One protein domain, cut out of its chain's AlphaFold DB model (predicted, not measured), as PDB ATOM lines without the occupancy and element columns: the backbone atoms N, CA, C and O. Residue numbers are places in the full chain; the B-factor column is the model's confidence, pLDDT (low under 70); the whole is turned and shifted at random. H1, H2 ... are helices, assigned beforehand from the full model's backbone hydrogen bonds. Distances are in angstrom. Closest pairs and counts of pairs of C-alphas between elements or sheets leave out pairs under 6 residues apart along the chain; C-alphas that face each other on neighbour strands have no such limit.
ATOM      1  N   HIS A 612     -67.569  -2.136 -51.243       83.59
ATOM      2  CA  HIS A 612     -68.250  -1.482 -50.132       83.59
ATOM      3  C   HIS A 612     -69.104  -0.304 -50.616       83.59
ATOM      4  O   HIS A 612     -70.307  -0.307 -50.375       83.59
ATOM      5  N   GLU A 613     -68.526   0.638 -51.364       83.87
ATOM      6  CA  GLU A 613     -69.243   1.805 -51.902       83.87
ATOM      7  C   GLU A 613     -70.388   1.397 -52.832       83.87
ATOM      8  O   GLU A 613     -71.510   1.875 -52.696       83.87
ATOM      9  N   HIS A 614     -70.152   0.439 -53.730       85.51
ATOM     10  CA  HIS A 614     -71.188  -0.093 -54.609       85.51
ATOM     11  C   HIS A 614     -72.342  -0.722 -53.811       85.51
ATOM     12  O   HIS A 614     -73.503  -0.585 -54.193       85.51
ATOM     13  N   TRP A 615     -72.053  -1.421 -52.707       86.18
ATOM     14  CA  TRP A 615     -73.084  -1.974 -51.826       86.18
ATOM     15  C   TRP A 615     -73.855  -0.878 -51.079       86.18
ATOM     16  O   TRP A 615     -75.087  -0.895 -51.110       86.18
ATOM     17  N   VAL A 616     -73.161   0.097 -50.483       88.84
ATOM     18  CA  VAL A 616     -73.779   1.224 -49.762       88.84
ATOM     19  C   VAL A 616     -74.667   2.049 -50.694       88.84
ATOM     20  O   VAL A 616     -75.829   2.297 -50.376       88.84
ATOM     21  N   LEU A 617     -74.160   2.440 -51.864       90.94
ATOM     22  CA  LEU A 617     -74.908   3.237 -52.839       90.94
ATOM     23  C   LEU A 617     -76.103   2.470 -53.397       90.94
ATOM     24  O   LEU A 617     -77.164   3.052 -53.586       90.94
ATOM     25  N   LYS A 618     -75.976   1.156 -53.599       90.23
ATOM     26  CA  LYS A 618     -77.115   0.326 -53.996       90.23
ATOM     27  C   LYS A 618     -78.217   0.327 -52.933       90.23
ATOM     28  O   LYS A 618     -79.377   0.458 -53.297       90.23
ATOM     29  N   LEU A 619     -77.872   0.214 -51.647       90.30
ATOM     30  CA  LEU A 619     -78.858   0.312 -50.565       90.30
ATOM     31  C   LEU A 619     -79.530   1.689 -50.518       90.30
ATOM     32  O   LEU A 619     -80.737   1.759 -50.306       90.30
ATOM     33  N   ARG A 620     -78.775   2.769 -50.756       92.83
ATOM     34  CA  ARG A 620     -79.338   4.126 -50.844       92.83
ATOM     35  C   ARG A 620     -80.284   4.280 -52.029       92.83
ATOM     36  O   ARG A 620     -81.386   4.759 -51.841       92.83
ATOM     37  N   LEU A 621     -79.915   3.784 -53.208       93.49
ATOM     38  CA  LEU A 621     -80.793   3.785 -54.383       93.49
ATOM     39  C   LEU A 621     -82.075   2.959 -54.161       93.49
ATOM     40  O   LEU A 621     -83.131   3.313 -54.683       93.49
ATOM     41  N   ASP A 622     -81.997   1.869 -53.389       90.65
ATOM     42  CA  ASP A 622     -83.161   1.067 -52.982       90.65
ATOM     43  C   ASP A 622     -84.067   1.826 -51.986       90.65
ATOM     44  O   ASP A 622     -85.285   1.631 -51.981       90.65
ATOM     45  N   GLU A 623     -83.491   2.677 -51.131       91.46
ATOM     46  CA  GLU A 623     -84.219   3.602 -50.251       91.46
ATOM     47  C   GLU A 623     -84.861   4.745 -51.048       91.46
ATOM     48  O   GLU A 623     -86.060   4.978 -50.915       91.46
ATOM     49  N   ASP A 624     -84.106   5.388 -51.942       93.81
ATOM     50  CA  ASP A 624     -84.592   6.458 -52.817       93.81
ATOM     51  C   ASP A 624     -85.800   5.982 -53.635       93.81
ATOM     52  O   ASP A 624     -86.822   6.660 -53.703       93.81
ATOM     53  N   GLU A 625     -85.732   4.773 -54.205       93.32
ATOM     54  CA  GLU A 625     -86.845   4.163 -54.937       93.32
ATOM     55  C   GLU A 625     -88.089   3.977 -54.065       93.32
ATOM     56  O   GLU A 625     -89.198   4.243 -54.539       93.32
ATOM     57  N   ARG A 626     -87.934   3.586 -52.794       89.80
ATOM     58  CA  ARG A 626     -89.056   3.485 -51.847       89.80
ATOM     59  C   ARG A 626     -89.648   4.852 -51.521       89.80
ATOM     60  O   ARG A 626     -90.868   5.005 -51.620       89.80
ATOM     61  N   ILE A 627     -88.818   5.837 -51.176       90.73
ATOM     62  CA  ILE A 627     -89.250   7.198 -50.818       90.73
ATOM     63  C   ILE A 627     -89.953   7.868 -52.003       90.73
ATOM     64  O   ILE A 627     -91.078   8.351 -51.864       90.73
ATOM     65  N   ILE A 628     -89.337   7.839 -53.186       92.53
ATOM     66  CA  ILE A 628     -89.874   8.461 -54.400       92.53
ATOM     67  C   ILE A 628     -91.166   7.768 -54.831       92.53
ATOM     68  O   ILE A 628     -92.160   8.442 -55.101       92.53
ATOM     69  N   SER A 629     -91.208   6.431 -54.828       89.94
ATOM     70  CA  SER A 629     -92.438   5.696 -55.155       89.94
ATOM     71  C   SER A 629     -93.571   6.015 -54.178       89.94
ATOM     72  O   SER A 629     -94.728   6.118 -54.590       89.94
ATOM     73  N   LYS A 630     -93.263   6.204 -52.887       86.31
ATOM     74  CA  LYS A 630     -94.239   6.644 -51.882       86.31
ATOM     75  C   LYS A 630     -94.734   8.061 -52.182       86.31
ATOM     76  O   LYS A 630     -95.943   8.263 -52.225       86.31
ATOM     77  N   ALA A 631     -93.845   9.015 -52.458       86.68
ATOM     78  CA  ALA A 631     -94.220  10.389 -52.807       86.68
ATOM     79  C   ALA A 631     -95.077  10.459 -54.089       86.68
ATOM     80  O   ALA A 631     -96.099  11.145 -54.112       86.68
ATOM     81  N   ILE A 632     -94.737   9.679 -55.121       86.90
ATOM     82  CA  ILE A 632     -95.523   9.558 -56.361       86.90
ATOM     83  C   ILE A 632     -96.932   9.021 -56.080       86.90
ATOM     84  O   ILE A 632     -97.909   9.586 -56.572       86.90
ATOM     85  N   LYS A 633     -97.068   7.968 -55.259       82.44
ATOM     86  CA  LYS A 633     -98.389   7.438 -54.870       82.44
ATOM     87  C   LYS A 633     -99.254   8.503 -54.191       82.44
ATOM     88  O   LYS A 633    -100.427   8.633 -54.535       82.44
ATOM     89  N   ARG A 634     -98.668   9.317 -53.303       80.32
ATOM     90  CA  ARG A 634     -99.356  10.436 -52.626       80.32
ATOM     91  C   ARG A 634     -99.838  11.519 -53.602       80.32
ATOM     92  O   ARG A 634    -100.850  12.167 -53.342       80.32
ATOM     93  N   LEU A 635     -99.141  11.702 -54.724       79.17
ATOM     94  CA  LEU A 635     -99.478  12.674 -55.772       79.17
ATOM     95  C   LEU A 635    -100.545  12.190 -56.769       79.17
ATOM     96  O   LEU A 635    -101.005  12.993 -57.583       79.17
ATOM     97  N   SER A 636    -100.968  10.920 -56.710       71.67
ATOM     98  CA  SER A 636    -101.965  10.345 -57.627       71.67
ATOM     99  C   SER A 636    -103.250  11.189 -57.734       71.67
ATOM    100  O   SER A 636    -103.677  11.865 -56.790       71.67
ATOM    101  N   LEU A 637    -103.892  11.148 -58.908       55.97
ATOM    102  CA  LEU A 637    -105.120  11.892 -59.218       55.97
ATOM    103  C   LEU A 637    -106.255  11.583 -58.234       55.97
ATOM    104  O   LEU A 637    -106.907  12.515 -57.766       55.97
ATOM    105  N   GLU A 638    -106.427  10.311 -57.866       59.11
ATOM    106  CA  GLU A 638    -107.456   9.856 -56.916       59.11
ATOM    107  C   GLU A 638    -107.194  10.337 -55.476       59.11
ATOM    108  O   GLU A 638    -108.122  10.390 -54.669       59.11
ATOM    109  N   GLY A 639    -105.961  10.775 -55.181       59.62
ATOM    110  CA  GLY A 639    -105.487  11.064 -53.832       59.62
ATOM    111  C   GLY A 639    -105.298   9.780 -53.023       59.62
ATOM    112  O   GLY A 639    -106.105   8.859 -53.086       59.62
ATOM    113  N   ASP A 640    -104.224   9.709 -52.243       66.14
ATOM    114  CA  ASP A 640    -104.052   8.627 -51.277       66.14
ATOM    115  C   ASP A 640    -104.723   9.028 -49.955       66.14
ATOM    116  O   ASP A 640    -104.315   9.990 -49.297       66.14
ATOM    117  N   VAL A 641    -105.777   8.308 -49.559       72.22
ATOM    118  CA  VAL A 641    -106.474   8.582 -48.294       72.22
ATOM    119  C   VAL A 641    -105.551   8.373 -47.096       72.22
ATOM    120  O   VAL A 641    -105.671   9.114 -46.117       72.22
ATOM    121  N   ALA A 642    -104.597   7.442 -47.170       71.97
ATOM    122  CA  ALA A 642    -103.594   7.270 -46.124       71.97
ATOM    123  C   ALA A 642    -102.696   8.514 -46.017       71.97
ATOM    124  O   ALA A 642    -102.434   8.999 -44.918       71.97
ATOM    125  N   ALA A 643    -102.309   9.098 -47.151       72.99
ATOM    126  CA  ALA A 643    -101.513  10.323 -47.193       72.99
ATOM    127  C   ALA A 643    -102.254  11.538 -46.630       72.99
ATOM    128  O   ALA A 643    -101.677  12.318 -45.869       72.99
ATOM    129  N   LEU A 644    -103.533  11.697 -46.987       82.46
ATOM    130  CA  LEU A 644    -104.361  12.760 -46.429       82.46
ATOM    131  C   LEU A 644    -104.555  12.558 -44.926       82.46
ATOM    132  O   LEU A 644    -104.452  13.519 -44.173       82.46
ATOM    133  N   LYS A 645    -104.775  11.316 -44.480       81.32
ATOM    134  CA  LYS A 645    -104.866  10.973 -43.057       81.32
ATOM    135  C   LYS A 645    -103.608  11.420 -42.302       81.32
ATOM    136  O   LYS A 645    -103.744  12.180 -41.349       81.32
ATOM    137  N   SER A 646    -102.416  11.007 -42.738       78.45
ATOM    138  CA  SER A 646    -101.149  11.412 -42.104       78.45
ATOM    139  C   SER A 646    -100.930  12.926 -42.146       78.45
ATOM    140  O   SER A 646    -100.435  13.512 -41.189       78.45
ATOM    141  N   TYR A 647    -101.336  13.587 -43.233       84.39
ATOM    142  CA  TYR A 647    -101.286  15.045 -43.324       84.39
ATOM    143  C   TYR A 647    -102.192  15.708 -42.272       84.39
ATOM    144  O   TYR A 647    -101.757  16.617 -41.567       84.39
ATOM    145  N   LEU A 648    -103.433  15.241 -42.119       86.62
ATOM    146  CA  LEU A 648    -104.342  15.770 -41.101       86.62
ATOM    147  C   LEU A 648    -103.852  15.471 -39.684       86.62
ATOM    148  O   LEU A 648    -104.017  16.316 -38.817       86.62
ATOM    149  N   GLU A 649    -103.233  14.319 -39.441       82.11
ATOM    150  CA  GLU A 649    -102.650  13.982 -38.137       82.11
ATOM    151  C   GLU A 649    -101.595  15.006 -37.696       82.11
ATOM    152  O   GLU A 649    -101.613  15.461 -36.553       82.11
ATOM    153  N   ILE A 650    -100.728  15.419 -38.624       82.33
ATOM    154  CA  ILE A 650     -99.621  16.346 -38.359       82.33
ATOM    155  C   ILE A 650    -100.101  17.803 -38.309       82.33
ATOM    156  O   ILE A 650     -99.771  18.530 -37.374       82.33
ATOM    157  N   TYR A 651    -100.871  18.248 -39.308       86.66
ATOM    158  CA  TYR A 651    -101.198  19.670 -39.494       86.66
ATOM    159  C   TYR A 651    -102.574  20.070 -38.945       86.66
ATOM    160  O   TYR A 651    -102.790  21.237 -38.620       86.66
ATOM    161  N   TYR A 652    -103.508  19.123 -38.807       87.61
ATOM    162  CA  TYR A 652    -104.876  19.363 -38.327       87.61
ATOM    163  C   TYR A 652    -105.330  18.299 -37.306       87.61
ATOM    164  O   TYR A 652    -106.370  17.659 -37.505       87.61
ATOM    165  N   PRO A 653    -104.605  18.102 -36.186       83.04
ATOM    166  CA  PRO A 653    -104.822  16.979 -35.267       83.04
ATOM    167  C   PRO A 653    -106.246  16.917 -34.691       83.04
ATOM    168  O   PRO A 653    -106.762  15.836 -34.425       83.04
ATOM    169  N   LYS A 654    -106.929  18.061 -34.535       83.28
ATOM    170  CA  LYS A 654    -108.343  18.107 -34.113       83.28
ATOM    171  C   LYS A 654    -109.279  17.493 -35.162       83.28
ATOM    172  O   LYS A 654    -110.123  16.659 -34.834       83.28
ATOM    173  N   SER A 655    -109.099  17.876 -36.425       84.74
ATOM    174  CA  SER A 655    -109.849  17.343 -37.568       84.74
ATOM    175  C   SER A 655    -109.545  15.864 -37.788       84.74
ATOM    176  O   SER A 655    -110.457  15.085 -38.049       84.74
ATOM    177  N   TYR A 656    -108.279  15.468 -37.622       84.61
ATOM    178  CA  TYR A 656    -107.862  14.069 -37.629       84.61
ATOM    179  C   TYR A 656    -108.605  13.255 -36.576       84.61
ATOM    180  O   TYR A 656    -109.201  12.237 -36.923       84.61
ATOM    181  N   ARG A 657    -108.623  13.719 -35.318       81.34
ATOM    182  CA  ARG A 657    -109.314  13.002 -34.242       81.34
ATOM    183  C   ARG A 657    -110.798  12.823 -34.549       81.34
ATOM    184  O   ARG A 657    -111.334  11.724 -34.489       81.34
ATOM    185  N   THR A 658    -111.436  13.898 -34.999       81.24
ATOM    186  CA  THR A 658    -112.859  13.883 -35.370       81.24
ATOM    187  C   THR A 658    -113.159  12.889 -36.505       81.24
ATOM    188  O   THR A 658    -114.179  12.209 -36.471       81.24
ATOM    189  N   LEU A 659    -112.283  12.774 -37.515       81.45
ATOM    190  CA  LEU A 659    -112.507  11.918 -38.693       81.45
ATOM    191  C   LEU A 659    -112.054  10.465 -38.524       81.45
ATOM    192  O   LEU A 659    -112.655   9.580 -39.131       81.45
ATOM    193  N   PHE A 660    -110.966  10.227 -37.791       78.87
ATOM    194  CA  PHE A 660    -110.241   8.953 -37.804       78.87
ATOM    195  C   PHE A 660    -109.973   8.348 -36.421       78.87
ATOM    196  O   PHE A 660    -109.586   7.181 -36.387       78.87
ATOM    197  N   GLY A 661    -110.152   9.078 -35.310       70.16
ATOM    198  CA  GLY A 661    -109.854   8.543 -33.977       70.16
ATOM    199  C   GLY A 661    -110.172   9.487 -32.815       70.16
ATOM    200  O   GLY A 661    -109.542  10.526 -32.648       70.16
ATOM    201  N   GLY A 662    -111.103   9.079 -31.962       60.84
ATOM    202  CA  GLY A 662    -111.352   9.659 -30.645       60.84
ATOM    203  C   GLY A 662    -111.617   8.534 -29.652       60.84
ATOM    204  O   GLY A 662    -112.039   7.450 -30.066       60.84
ATOM    205  N   GLU A 663    -111.333   8.792 -28.379       57.40
ATOM    206  CA  GLU A 663    -111.890   8.010 -27.276       57.40
ATOM    207  C   GLU A 663    -113.414   8.204 -27.298       57.40
ATOM    208  O   GLU A 663    -113.891   9.322 -27.527       57.40
ATOM    209  N   ASP A 664    -114.181   7.125 -27.160       58.36
ATOM    210  CA  ASP A 664    -115.598   7.260 -26.821       58.36
ATOM    211  C   ASP A 664    -115.761   7.760 -25.373       58.36
ATOM    212  O   ASP A 664    -114.778   7.967 -24.659       58.36
ATOM    213  N   ASP A 665    -117.003   7.984 -24.932       60.50
ATOM    214  CA  ASP A 665    -117.291   8.470 -23.573       60.50
ATOM    215  C   ASP A 665    -116.759   7.524 -22.465       60.50
ATOM    216  O   ASP A 665    -116.653   7.935 -21.309       60.50
ATOM    217  N   ASP A 666    -116.379   6.289 -22.823       63.88
ATOM    218  CA  ASP A 666    -115.837   5.254 -21.937       63.88
ATOM    219  C   ASP A 666    -114.295   5.127 -22.012       63.88
ATOM    220  O   ASP A 666    -113.707   4.296 -21.312       63.88
ATOM    221  N   GLY A 667    -113.611   5.947 -22.821       60.70
ATOM    222  CA  GLY A 667    -112.147   5.939 -22.946       60.70
ATOM    223  C   GLY A 667    -111.583   4.883 -23.908       60.70
ATOM    224  O   GLY A 667    -110.370   4.658 -23.917       60.70
ATOM    225  N   PHE A 668    -112.415   4.213 -24.716       57.64
ATOM    226  CA  PHE A 668    -111.944   3.230 -25.695       57.64
ATOM    227  C   PHE A 668    -111.523   3.889 -27.006       57.64
ATOM    228  O   PHE A 668    -112.242   4.690 -27.604       57.64
ATOM    229  N   GLU A 669    -110.362   3.480 -27.516       62.01
ATOM    230  CA  GLU A 669    -109.887   3.904 -28.827       62.01
ATOM    231  C   GLU A 669    -110.790   3.329 -29.934       62.01
ATOM    232  O   GLU A 669    -110.915   2.113 -30.119       62.01
ATOM    233  N   ARG A 670    -111.442   4.207 -30.701       60.06
ATOM    234  CA  ARG A 670    -112.372   3.812 -31.765       60.06
ATOM    235  C   ARG A 670    -111.623   3.217 -32.970       60.06
ATOM    236  O   ARG A 670    -111.207   3.932 -33.879       60.06
ATOM    237  N   VAL A 671    -111.485   1.890 -33.020       56.46
ATOM    238  CA  VAL A 671    -110.824   1.173 -34.129       56.46
ATOM    239  C   VAL A 671    -111.763   1.034 -35.334       56.46
ATOM    240  O   VAL A 671    -112.757   0.310 -35.283       56.46
ATOM    241  N   VAL A 672    -111.440   1.679 -36.462       55.49
ATOM    242  CA  VAL A 672    -112.234   1.570 -37.702       55.49
ATOM    243  C   VAL A 672    -111.449   0.890 -38.824       55.49
ATOM    244  O   VAL A 672    -110.425   1.392 -39.284       55.49
ATOM    245  N   ARG A 673    -111.989  -0.238 -39.314       57.52
ATOM    246  CA  ARG A 673    -111.392  -1.079 -40.372       57.52
ATOM    247  C   ARG A 673    -111.359  -0.428 -41.762       57.52
ATOM    248  O   ARG A 673    -110.472  -0.743 -42.541       57.52
ATOM    249  N   HIS A 674    -112.286   0.486 -42.077       62.86
ATOM    250  CA  HIS A 674    -112.387   1.135 -43.398       62.86
ATOM    251  C   HIS A 674    -112.215   2.658 -43.310       62.86
ATOM    252  O   HIS A 674    -113.174   3.428 -43.390       62.86
ATOM    253  N   LYS A 675    -110.967   3.111 -43.166       64.82
ATOM    254  CA  LYS A 675    -110.593   4.537 -43.032       64.82
ATOM    255  C   LYS A 675    -111.062   5.382 -44.237       64.82
ATOM    256  O   LYS A 675    -111.538   6.503 -44.071       64.82
ATOM    257  N   THR A 676    -111.037   4.805 -45.440       68.19
ATOM    258  CA  THR A 676    -111.516   5.392 -46.710       68.19
ATOM    259  C   THR A 676    -113.013   5.705 -46.703       68.19
ATOM    260  O   THR A 676    -113.463   6.666 -47.337       68.19
ATOM    261  N   TYR A 677    -113.801   4.904 -45.982       75.56
ATOM    262  CA  TYR A 677    -115.246   5.071 -45.890       75.56
ATOM    263  C   TYR A 677    -115.618   6.289 -45.039       75.56
ATOM    264  O   TYR A 677    -116.441   7.084 -45.482       75.56
ATOM    265  N   LEU A 678    -114.979   6.487 -43.878       76.02
ATOM    266  CA  LEU A 678    -115.286   7.594 -42.959       76.02
ATOM    267  C   LEU A 678    -115.109   8.962 -43.615       76.02
ATOM    268  O   LEU A 678    -116.011   9.797 -43.592       76.02
ATOM    269  N   LEU A 679    -113.968   9.162 -44.272       81.25
ATOM    270  CA  LEU A 679    -113.663  10.403 -44.972       81.25
ATOM    271  C   LEU A 679    -114.658  10.668 -46.110       81.25
ATOM    272  O   LEU A 679    -115.135  11.791 -46.277       81.25
ATOM    273  N   ASN A 680    -115.013   9.635 -46.881       80.51
ATOM    274  CA  ASN A 680    -116.009   9.756 -47.944       80.51
ATOM    275  C   ASN A 680    -117.427   9.985 -47.406       80.51
ATOM    276  O   ASN A 680    -118.177  10.744 -48.018       80.51
ATOM    277  N   ALA A 681    -117.791   9.364 -46.285       82.56
ATOM    278  CA  ALA A 681    -119.068   9.566 -45.614       82.56
ATOM    279  C   ALA A 681    -119.181  10.999 -45.078       82.56
ATOM    280  O   ALA A 681    -120.174  11.672 -45.351       82.56
ATOM    281  N   TRP A 682    -118.137  11.515 -44.419       87.12
ATOM    282  CA  TRP A 682    -118.078  12.916 -43.999       87.12
ATOM    283  C   TRP A 682    -118.184  13.854 -45.202       87.12
ATOM    284  O   TRP A 682    -119.061  14.717 -45.213       87.12
ATOM    285  N   ARG A 683    -117.386  13.634 -46.255       85.03
ATOM    286  CA  ARG A 683    -117.404  14.450 -47.481       85.03
ATOM    287  C   ARG A 683    -118.775  14.481 -48.165       85.03
ATOM    288  O   ARG A 683    -119.161  15.512 -48.705       85.03
ATOM    289  N   LYS A 684    -119.494  13.354 -48.181       85.11
ATOM    290  CA  LYS A 684    -120.838  13.248 -48.776       85.11
ATOM    291  C   LYS A 684    -121.955  13.750 -47.853       85.11
ATOM    292  O   LYS A 684    -123.032  14.045 -48.353       85.11
ATOM    293  N   GLY A 685    -121.713  13.848 -46.548       85.82
ATOM    294  CA  GLY A 685    -122.682  14.331 -45.563       85.82
ATOM    295  C   GLY A 685    -122.757  15.859 -45.444       85.82
ATOM    296  O   GLY A 685    -122.138  16.593 -46.216       85.82
ATOM    297  N   GLY A 686    -123.494  16.325 -44.430       84.45
ATOM    298  CA  GLY A 686    -123.762  17.746 -44.170       84.45
ATOM    299  C   GLY A 686    -125.036  18.248 -44.858       84.45
ATOM    300  O   GLY A 686    -125.496  17.664 -45.837       84.45
ATOM    301  N   SER A 687    -125.622  19.333 -44.340       84.77
ATOM    302  CA  SER A 687    -126.783  19.977 -44.973       84.77
ATOM    303  C   SER A 687    -126.418  20.463 -46.386       84.77
ATOM    304  O   SER A 687    -125.353  21.064 -46.549       84.77
ATOM    305  N   PRO A 688    -127.271  20.268 -47.407       82.43
ATOM    306  CA  PRO A 688    -127.087  20.893 -48.716       82.43
ATOM    307  C   PRO A 688    -127.447  22.393 -48.712       82.43
ATOM    308  O   PRO A 688    -127.287  23.060 -49.729       82.43
ATOM    309  N   GLN A 689    -127.949  22.932 -47.597       77.59
ATOM    310  CA  GLN A 689    -128.399  24.319 -47.454       77.59
ATOM    311  C   GLN A 689    -127.485  25.082 -46.487       77.59
ATOM    312  O   GLN A 689    -127.220  24.610 -45.379       77.59
ATOM    313  N   GLY A 690    -127.031  26.270 -46.894       77.85
ATOM    314  CA  GLY A 690    -126.245  27.188 -46.067       77.85
ATOM    315  C   GLY A 690    -125.199  27.972 -46.871       77.85
ATOM    316  O   GLY A 690    -124.745  27.493 -47.913       77.85
ATOM    317  N   PRO A 691    -124.808  29.178 -46.419       82.32
ATOM    318  CA  PRO A 691    -123.724  29.924 -47.046       82.32
ATOM    319  C   PRO A 691    -122.394  29.176 -46.877       82.32
ATOM    320  O   PRO A 691    -122.130  28.583 -45.833       82.32
ATOM    321  N   VAL A 692    -121.540  29.214 -47.902       82.85
ATOM    322  CA  VAL A 692    -120.174  28.678 -47.832       82.85
ATOM    323  C   VAL A 692    -119.266  29.767 -47.272       82.85
ATOM    324  O   VAL A 692    -119.036  30.780 -47.937       82.85
ATOM    325  N   ARG A 693    -118.756  29.582 -46.050       87.68
ATOM    326  CA  ARG A 693    -117.780  30.509 -45.456       87.68
ATOM    327  C   ARG A 693    -116.478  30.556 -46.267       87.68
ATOM    328  O   ARG A 693    -116.158  29.648 -47.039       87.68
ATOM    329  N   ARG A 694    -115.705  31.631 -46.075       87.18
ATOM    330  CA  ARG A 694    -114.355  31.750 -46.647       87.18
ATOM    331  C   ARG A 694    -113.439  30.663 -46.081       87.18
ATOM    332  O   ARG A 694    -113.654  30.193 -44.967       87.18
ATOM    333  N   LEU A 695    -112.437  30.251 -46.861       85.50
ATOM    334  CA  LEU A 695    -111.577  29.119 -46.503       85.50
ATOM    335  C   LEU A 695    -110.836  29.368 -45.184       85.50
ATOM    336  O   LEU A 695    -110.750  28.464 -44.362       85.50
ATOM    337  N   GLU A 696    -110.384  30.598 -44.963       86.89
ATOM    338  CA  GLU A 696    -109.704  31.033 -43.743       86.89
ATOM    339  C   GLU A 696    -110.601  30.799 -42.518       86.89
ATOM    340  O   GLU A 696    -110.174  30.207 -41.535       86.89
ATOM    341  N   SER A 697    -111.888  31.142 -42.629       86.29
ATOM    342  CA  SER A 697    -112.876  30.892 -41.576       86.29
ATOM    343  C   SER A 697    -113.208  29.407 -41.403       86.29
ATOM    344  O   SER A 697    -113.536  28.992 -40.298       86.29
ATOM    345  N   LEU A 698    -113.152  28.601 -42.473       87.07
ATOM    346  CA  LEU A 698    -113.388  27.151 -42.407       87.07
ATOM    347  C   LEU A 698    -112.270  26.414 -41.668       87.07
ATOM    348  O   LEU A 698    -112.545  25.434 -40.978       87.07
ATOM    349  N   LEU A 699    -111.029  26.887 -41.801       85.45
ATOM    350  CA  LEU A 699    -109.861  26.320 -41.127       85.45
ATOM    351  C   LEU A 699    -109.877  26.553 -39.608       85.45
ATOM    352  O   LEU A 699    -109.276  25.775 -38.872       85.45
ATOM    353  N   GLU A 700    -110.593  27.578 -39.141       82.06
ATOM    354  CA  GLU A 700    -110.747  27.911 -37.719       82.06
ATOM    355  C   GLU A 700    -111.939  27.212 -37.043       82.06
ATOM    356  O   GLU A 700    -112.089  27.296 -35.822       82.06
ATOM    357  N   VAL A 701    -112.802  26.514 -37.795       82.97
ATOM    358  CA  VAL A 701    -114.003  25.877 -37.231       82.97
ATOM    359  C   VAL A 701    -113.601  24.768 -36.245       82.97
ATOM    360  O   VAL A 701    -113.000  23.778 -36.665       82.97
ATOM    361  N   PRO A 702    -113.980  24.857 -34.952       75.26
ATOM    362  CA  PRO A 702    -113.576  23.872 -33.946       75.26
ATOM    363  C   PRO A 702    -114.141  22.473 -34.202       75.26
ATOM    364  O   PRO A 702    -113.468  21.484 -33.925       75.26
ATOM    365  N   ASN A 703    -115.376  22.399 -34.718       81.73
ATOM    366  CA  ASN A 703    -116.063  21.152 -35.034       81.73
ATOM    367  C   ASN A 703    -116.392  21.071 -36.533       81.73
ATOM    368  O   ASN A 703    -117.356  21.675 -37.012       81.73
ATOM    369  N   ILE A 704    -115.628  20.262 -37.262       85.63
ATOM    370  CA  ILE A 704    -115.800  20.037 -38.704       85.63
ATOM    371  C   ILE A 704    -117.079  19.260 -39.073       85.63
ATOM    372  O   ILE A 704    -117.452  19.218 -40.247       85.63
ATOM    373  N   GLU A 705    -117.778  18.645 -38.116       83.18
ATOM    374  CA  GLU A 705    -119.084  18.017 -38.363       83.18
ATOM    375  C   GLU A 705    -120.184  19.057 -38.606       83.18
ATOM    376  O   GLU A 705    -121.127  18.786 -39.351       83.18
ATOM    377  N   SER A 706    -120.034  20.268 -38.057       84.68
ATOM    378  CA  SER A 706    -120.979  21.385 -38.241       84.68
ATOM    379  C   SER A 706    -120.985  21.968 -39.659       84.68
ATOM    380  O   SER A 706    -121.869  22.750 -40.008       84.68
ATOM    381  N   LEU A 707    -119.999  21.600 -40.482       89.39
ATOM    382  CA  LEU A 707    -119.864  22.089 -41.847       89.39
ATOM    383  C   LEU A 707    -120.980  21.548 -42.742       89.39
ATOM    384  O   LEU A 707    -121.291  20.348 -42.725       89.39
ATOM    385  N   ASN A 708    -121.532  22.426 -43.578       89.89
ATOM    386  CA  ASN A 708    -122.464  22.028 -44.630       89.89
ATOM    387  C   ASN A 708    -121.742  21.258 -45.755       89.89
ATOM    388  O   ASN A 708    -120.511  21.220 -45.817       89.89
ATOM    389  N   HIS A 709    -122.499  20.636 -46.658       89.76
ATOM    390  CA  HIS A 709    -121.949  19.782 -47.714       89.76
ATOM    391  C   HIS A 709    -120.876  20.484 -48.569       89.76
ATOM    392  O   HIS A 709    -119.805  19.930 -48.831       89.76
ATOM    393  N   PHE A 710    -121.135  21.727 -48.976       89.80
ATOM    394  CA  PHE A 710    -120.231  22.502 -49.825       89.80
ATOM    395  C   PHE A 710    -118.966  22.946 -49.080       89.80
ATOM    396  O   PHE A 710    -117.874  22.941 -49.651       89.80
ATOM    397  N   GLU A 711    -119.080  23.275 -47.794       91.88
ATOM    398  CA  GLU A 711    -117.941  23.592 -46.931       91.88
ATOM    399  C   GLU A 711    -117.033  22.377 -46.715       91.88
ATOM    400  O   GLU A 711    -115.812  22.508 -46.821       91.88
ATOM    401  N   ARG A 712    -117.610  21.184 -46.499       92.06
ATOM    402  CA  ARG A 712    -116.849  19.927 -46.383       92.06
ATOM    403  C   ARG A 712    -116.073  19.623 -47.660       92.06
ATOM    404  O   ARG A 712    -114.895  19.283 -47.587       92.06
ATOM    405  N   GLN A 713    -116.696  19.789 -48.832       87.61
ATOM    406  CA  GLN A 713    -115.996  19.638 -50.111       87.61
ATOM    407  C   GLN A 713    -114.858  20.653 -50.264       87.61
ATOM    408  O   GLN A 713    -113.748  20.272 -50.631       87.61
ATOM    409  N   ARG A 714    -115.109  21.934 -49.965       88.82
ATOM    410  CA  ARG A 714    -114.102  23.000 -50.078       88.82
ATOM    411  C   ARG A 714    -112.897  22.738 -49.173       88.82
ATOM    412  O   ARG A 714    -111.762  22.847 -49.633       88.82
ATOM    413  N   LEU A 715    -113.142  22.353 -47.921       90.48
ATOM    414  CA  LEU A 715    -112.096  22.021 -46.956       90.48
ATOM    415  C   LEU A 715    -111.329  20.751 -47.360       90.48
ATOM    416  O   LEU A 715    -110.103  20.747 -47.334       90.48
ATOM    417  N   TYR A 716    -112.034  19.714 -47.825       87.94
ATOM    418  CA  TYR A 716    -111.423  18.493 -48.358       87.94
ATOM    419  C   TYR A 716    -110.471  18.778 -49.525       87.94
ATOM    420  O   TYR A 716    -109.334  18.310 -49.517       87.94
ATOM    421  N   TYR A 717    -110.911  19.551 -50.522       86.00
ATOM    422  CA  TYR A 717    -110.070  19.890 -51.671       86.00
ATOM    423  C   TYR A 717    -108.878  20.764 -51.276       86.00
ATOM    424  O   TYR A 717    -107.805  20.594 -51.848       86.00
ATOM    425  N   HIS A 718    -109.031  21.642 -50.281       88.52
ATOM    426  CA  HIS A 718    -107.908  22.391 -49.723       88.52
ATOM    427  C   HIS A 718    -106.888  21.468 -49.037       88.52
ATOM    428  O   HIS A 718    -105.707  21.524 -49.372       88.52
ATOM    429  N   TRP A 719    -107.326  20.569 -48.150       89.51
ATOM    430  CA  TRP A 719    -106.432  19.600 -47.508       89.51
ATOM    431  C   TRP A 719    -105.738  18.690 -48.521       89.51
ATOM    432  O   TRP A 719    -104.551  18.408 -48.385       89.51
ATOM    433  N   LEU A 720    -106.458  18.252 -49.558       83.90
ATOM    434  CA  LEU A 720    -105.885  17.461 -50.642       83.90
ATOM    435  C   LEU A 720    -104.828  18.258 -51.421       83.90
ATOM    436  O   LEU A 720    -103.776  17.709 -51.741       83.90
ATOM    437  N   ALA A 721    -105.087  19.534 -51.718       82.89
ATOM    438  CA  ALA A 721    -104.145  20.406 -52.418       82.89
ATOM    439  C   ALA A 721    -102.870  20.659 -51.598       82.89
ATOM    440  O   ALA A 721    -101.773  20.503 -52.135       82.89
ATOM    441  N   GLU A 722    -102.990  20.969 -50.304       86.91
ATOM    442  CA  GLU A 722    -101.828  21.165 -49.426       86.91
ATOM    443  C   GLU A 722    -101.052  19.860 -49.203       86.91
ATOM    444  O   GLU A 722     -99.832  19.839 -49.341       86.91
ATOM    445  N   SER A 723    -101.742  18.733 -48.983       85.51
ATOM    446  CA  SER A 723    -101.098  17.416 -48.869       85.51
ATOM    447  C   SER A 723    -100.301  17.055 -50.132       85.51
ATOM    448  O   SER A 723     -99.168  16.570 -50.040       85.51
ATOM    449  N   LYS A 724    -100.848  17.353 -51.322       83.45
ATOM    450  CA  LYS A 724    -100.145  17.195 -52.606       83.45
ATOM    451  C   LYS A 724     -98.963  18.153 -52.739       83.45
ATOM    452  O   LYS A 724     -97.923  17.740 -53.241       83.45
ATOM    453  N   LYS A 725     -99.077  19.398 -52.274       84.87
ATOM    454  CA  LYS A 725     -97.976  20.375 -52.277       84.87
ATOM    455  C   LYS A 725     -96.804  19.906 -51.410       84.87
ATOM    456  O   LYS A 725     -95.662  19.953 -51.864       84.87
ATOM    457  N   THR A 726     -97.074  19.378 -50.214       85.76
ATOM    458  CA  THR A 726     -96.045  18.767 -49.355       85.76
ATOM    459  C   THR A 726     -95.406  17.556 -50.034       85.76
ATOM    460  O   THR A 726     -94.183  17.465 -50.099       85.76
ATOM    461  N   ALA A 727     -96.213  16.662 -50.618       85.37
ATOM    462  CA  ALA A 727     -95.705  15.496 -51.344       85.37
ATOM    463  C   ALA A 727     -94.868  15.876 -52.581       85.37
ATOM    464  O   ALA A 727     -93.901  15.190 -52.900       85.37
ATOM    465  N   GLN A 728     -95.199  16.978 -53.264       87.26
ATOM    466  CA  GLN A 728     -94.406  17.509 -54.373       87.26
ATOM    467  C   GLN A 728     -93.034  17.997 -53.895       87.26
ATOM    468  O   GLN A 728     -92.030  17.657 -54.514       87.26
ATOM    469  N   ALA A 729     -92.972  18.757 -52.800       88.09
ATOM    470  CA  ALA A 729     -91.700  19.214 -52.239       88.09
ATOM    471  C   ALA A 729     -90.820  18.035 -51.778       88.09
ATOM    472  O   ALA A 729     -89.623  18.006 -52.068       88.09
ATOM    473  N   GLU A 730     -91.420  17.030 -51.129       88.61
ATOM    474  CA  GLU A 730     -90.739  15.777 -50.773       88.61
ATOM    475  C   GLU A 730     -90.210  15.043 -52.012       88.61
ATOM    476  O   GLU A 730     -89.060  14.606 -52.015       88.61
ATOM    477  N   LEU A 731     -91.019  14.936 -53.075       90.36
ATOM    478  CA  LEU A 731     -90.624  14.297 -54.331       90.36
ATOM    479  C   LEU A 731     -89.424  15.003 -54.968       90.36
ATOM    480  O   LEU A 731     -88.477  14.331 -55.366       90.36
ATOM    481  N   LEU A 732     -89.449  16.334 -55.073       90.50
ATOM    482  CA  LEU A 732     -88.358  17.099 -55.684       90.50
ATOM    483  C   LEU A 732     -87.056  16.957 -54.883       90.50
ATOM    484  O   LEU A 732     -85.999  16.731 -55.473       90.50
ATOM    485  N   ASN A 733     -87.135  16.999 -53.549       92.46
ATOM    486  CA  ASN A 733     -85.976  16.779 -52.682       92.46
ATOM    487  C   ASN A 733     -85.433  15.342 -52.805       92.46
ATOM    488  O   ASN A 733     -84.234  15.141 -52.985       92.46
ATOM    489  N   ALA A 734     -86.312  14.336 -52.788       93.17
ATOM    490  CA  ALA A 734     -85.919  12.938 -52.950       93.17
ATOM    491  C   ALA A 734     -85.317  12.665 -54.341       93.17
ATOM    492  O   ALA A 734     -84.340  11.931 -54.456       93.17
ATOM    493  N   LEU A 735     -85.840  13.294 -55.399       92.74
ATOM    494  CA  LEU A 735     -85.264  13.215 -56.744       92.74
ATOM    495  C   LEU A 735     -83.880  13.871 -56.820       92.74
ATOM    496  O   LEU A 735     -83.018  13.352 -57.528       92.74
ATOM    497  N   ALA A 736     -83.647  14.976 -56.107       91.16
ATOM    498  CA  ALA A 736     -82.326  15.599 -56.020       91.16
ATOM    499  C   ALA A 736     -81.314  14.685 -55.303       91.16
ATOM    500  O   ALA A 736     -80.217  14.468 -55.819       91.16
ATOM    501  N   GLN A 737     -81.706  14.073 -54.179       93.14
ATOM    502  CA  GLN A 737     -80.877  13.092 -53.461       93.14
ATOM    503  C   GLN A 737     -80.583  11.853 -54.313       93.14
ATOM    504  O   GLN A 737     -79.433  11.431 -54.420       93.14
ATOM    505  N   TYR A 738     -81.601  11.315 -54.992       94.92
ATOM    506  CA  TYR A 738     -81.431  10.218 -55.941       94.92
ATOM    507  C   TYR A 738     -80.425  10.563 -57.039       94.92
ATOM    508  O   TYR A 738     -79.576   9.732 -57.356       94.92
ATOM    509  N   LYS A 739     -80.497  11.766 -57.627       91.86
ATOM    510  CA  LYS A 739     -79.540  12.199 -58.657       91.86
ATOM    511  C   LYS A 739     -78.111  12.173 -58.111       91.86
ATOM    512  O   LYS A 739     -77.257  11.557 -58.741       91.86
ATOM    513  N   GLU A 740     -77.873  12.708 -56.912       91.10
ATOM    514  CA  GLU A 740     -76.552  12.662 -56.261       91.10
ATOM    515  C   GLU A 740     -76.080  11.215 -56.015       91.10
ATOM    516  O   GLU A 740     -74.950  10.843 -56.349       91.10
ATOM    517  N   HIS A 741     -76.943  10.362 -55.456       93.94
ATOM    518  CA  HIS A 741     -76.621   8.954 -55.206       93.94
ATOM    519  C   HIS A 741     -76.357   8.180 -56.502       93.94
ATOM    520  O   HIS A 741     -75.435   7.359 -56.559       93.94
ATOM    521  N   LYS A 742     -77.136   8.447 -57.554       93.96
ATOM    522  CA  LYS A 742     -77.003   7.813 -58.867       93.96
ATOM    523  C   LYS A 742     -75.720   8.241 -59.566       93.96
ATOM    524  O   LYS A 742     -75.028   7.380 -60.104       93.96
ATOM    525  N   GLU A 743     -75.372   9.522 -59.507       88.13
ATOM    526  CA  GLU A 743     -74.105  10.044 -60.022       88.13
ATOM    527  C   GLU A 743     -72.914   9.393 -59.316       88.13
ATOM    528  O   GLU A 743     -72.004   8.902 -59.985       88.13
ATOM    529  N   ARG A 744     -72.942   9.279 -57.982       87.70
ATOM    530  CA  ARG A 744     -71.904   8.550 -57.230       87.70
ATOM    531  C   ARG A 744     -71.833   7.074 -57.614       87.70
ATOM    532  O   ARG A 744     -70.740   6.534 -57.784       87.70
ATOM    533  N   PHE A 745     -72.977   6.412 -57.787       90.52
ATOM    534  CA  PHE A 745     -73.021   5.016 -58.229       90.52
ATOM    535  C   PHE A 745     -72.389   4.847 -59.617       90.52
ATOM    536  O   PHE A 745     -71.583   3.937 -59.834       90.52
ATOM    537  N   ASP A 746     -72.706   5.750 -60.543       87.16
ATOM    538  CA  ASP A 746     -72.141   5.748 -61.889       87.16
ATOM    539  C   ASP A 746     -70.645   6.085 -61.884       87.16
ATOM    540  O   ASP A 746     -69.900   5.484 -62.652       87.16
ATOM    541  N   GLN A 747     -70.168   6.948 -60.982       84.59
ATOM    542  CA  GLN A 747     -68.739   7.233 -60.792       84.59
ATOM    543  C   GLN A 747     -67.953   6.016 -60.292       84.59
ATOM    544  O   GLN A 747     -66.847   5.765 -60.781       84.59
TER     545      GLN A 747
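AT A GLANCE: This is residues 612 to 747 of the 1650 residues of an uncharacterized protein of Fonsecaea pedrosoi CBS 271.37 (UniProt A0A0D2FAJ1). One long helix, H6, runs most of the length; H1 lies side by side with its later part, and H2, H4 and H5 pack on its earlier part, with H3 on H2 and H4, as a head. The printed 136 residues are all helix in class, with six helices, H1 to H6, and no named strand. The whole is loose, radius of gyration of the C-alphas 19.4 A, spanning 63 by 36 by 22 A.

IN THESE COORDINATES: H6, residues 709 to 747, is 56.2 A long, ending at C-alpha 747 (-68.739, 7.233, -60.792). H1, residues 612 to 635, 34.7 A, begins at C-alpha 612 (-68.250, -1.482, -50.132). H2 is residues 641 to 651, H3 653 to 660, H4 675 to 684, H5 695 to 699.

HOW THE PARTS SIT: The hub H6 touches H1 at a shallow tilt of 18 degrees, opposite ways; the closest C-alphas, of Ala 631 and Ala 727, are 5.5 A apart. H2 and H3 form a hairpin. Every O i to N i+4 pair is within hydrogen-bond range in H1, H2, H3, H5 and H6; in H4, 5 of 6.

THE WHOLE: The printed part has no cut. The link H3 to H4 is long. Residues 637 to 640 and 662 to 676 have pLDDT under 70.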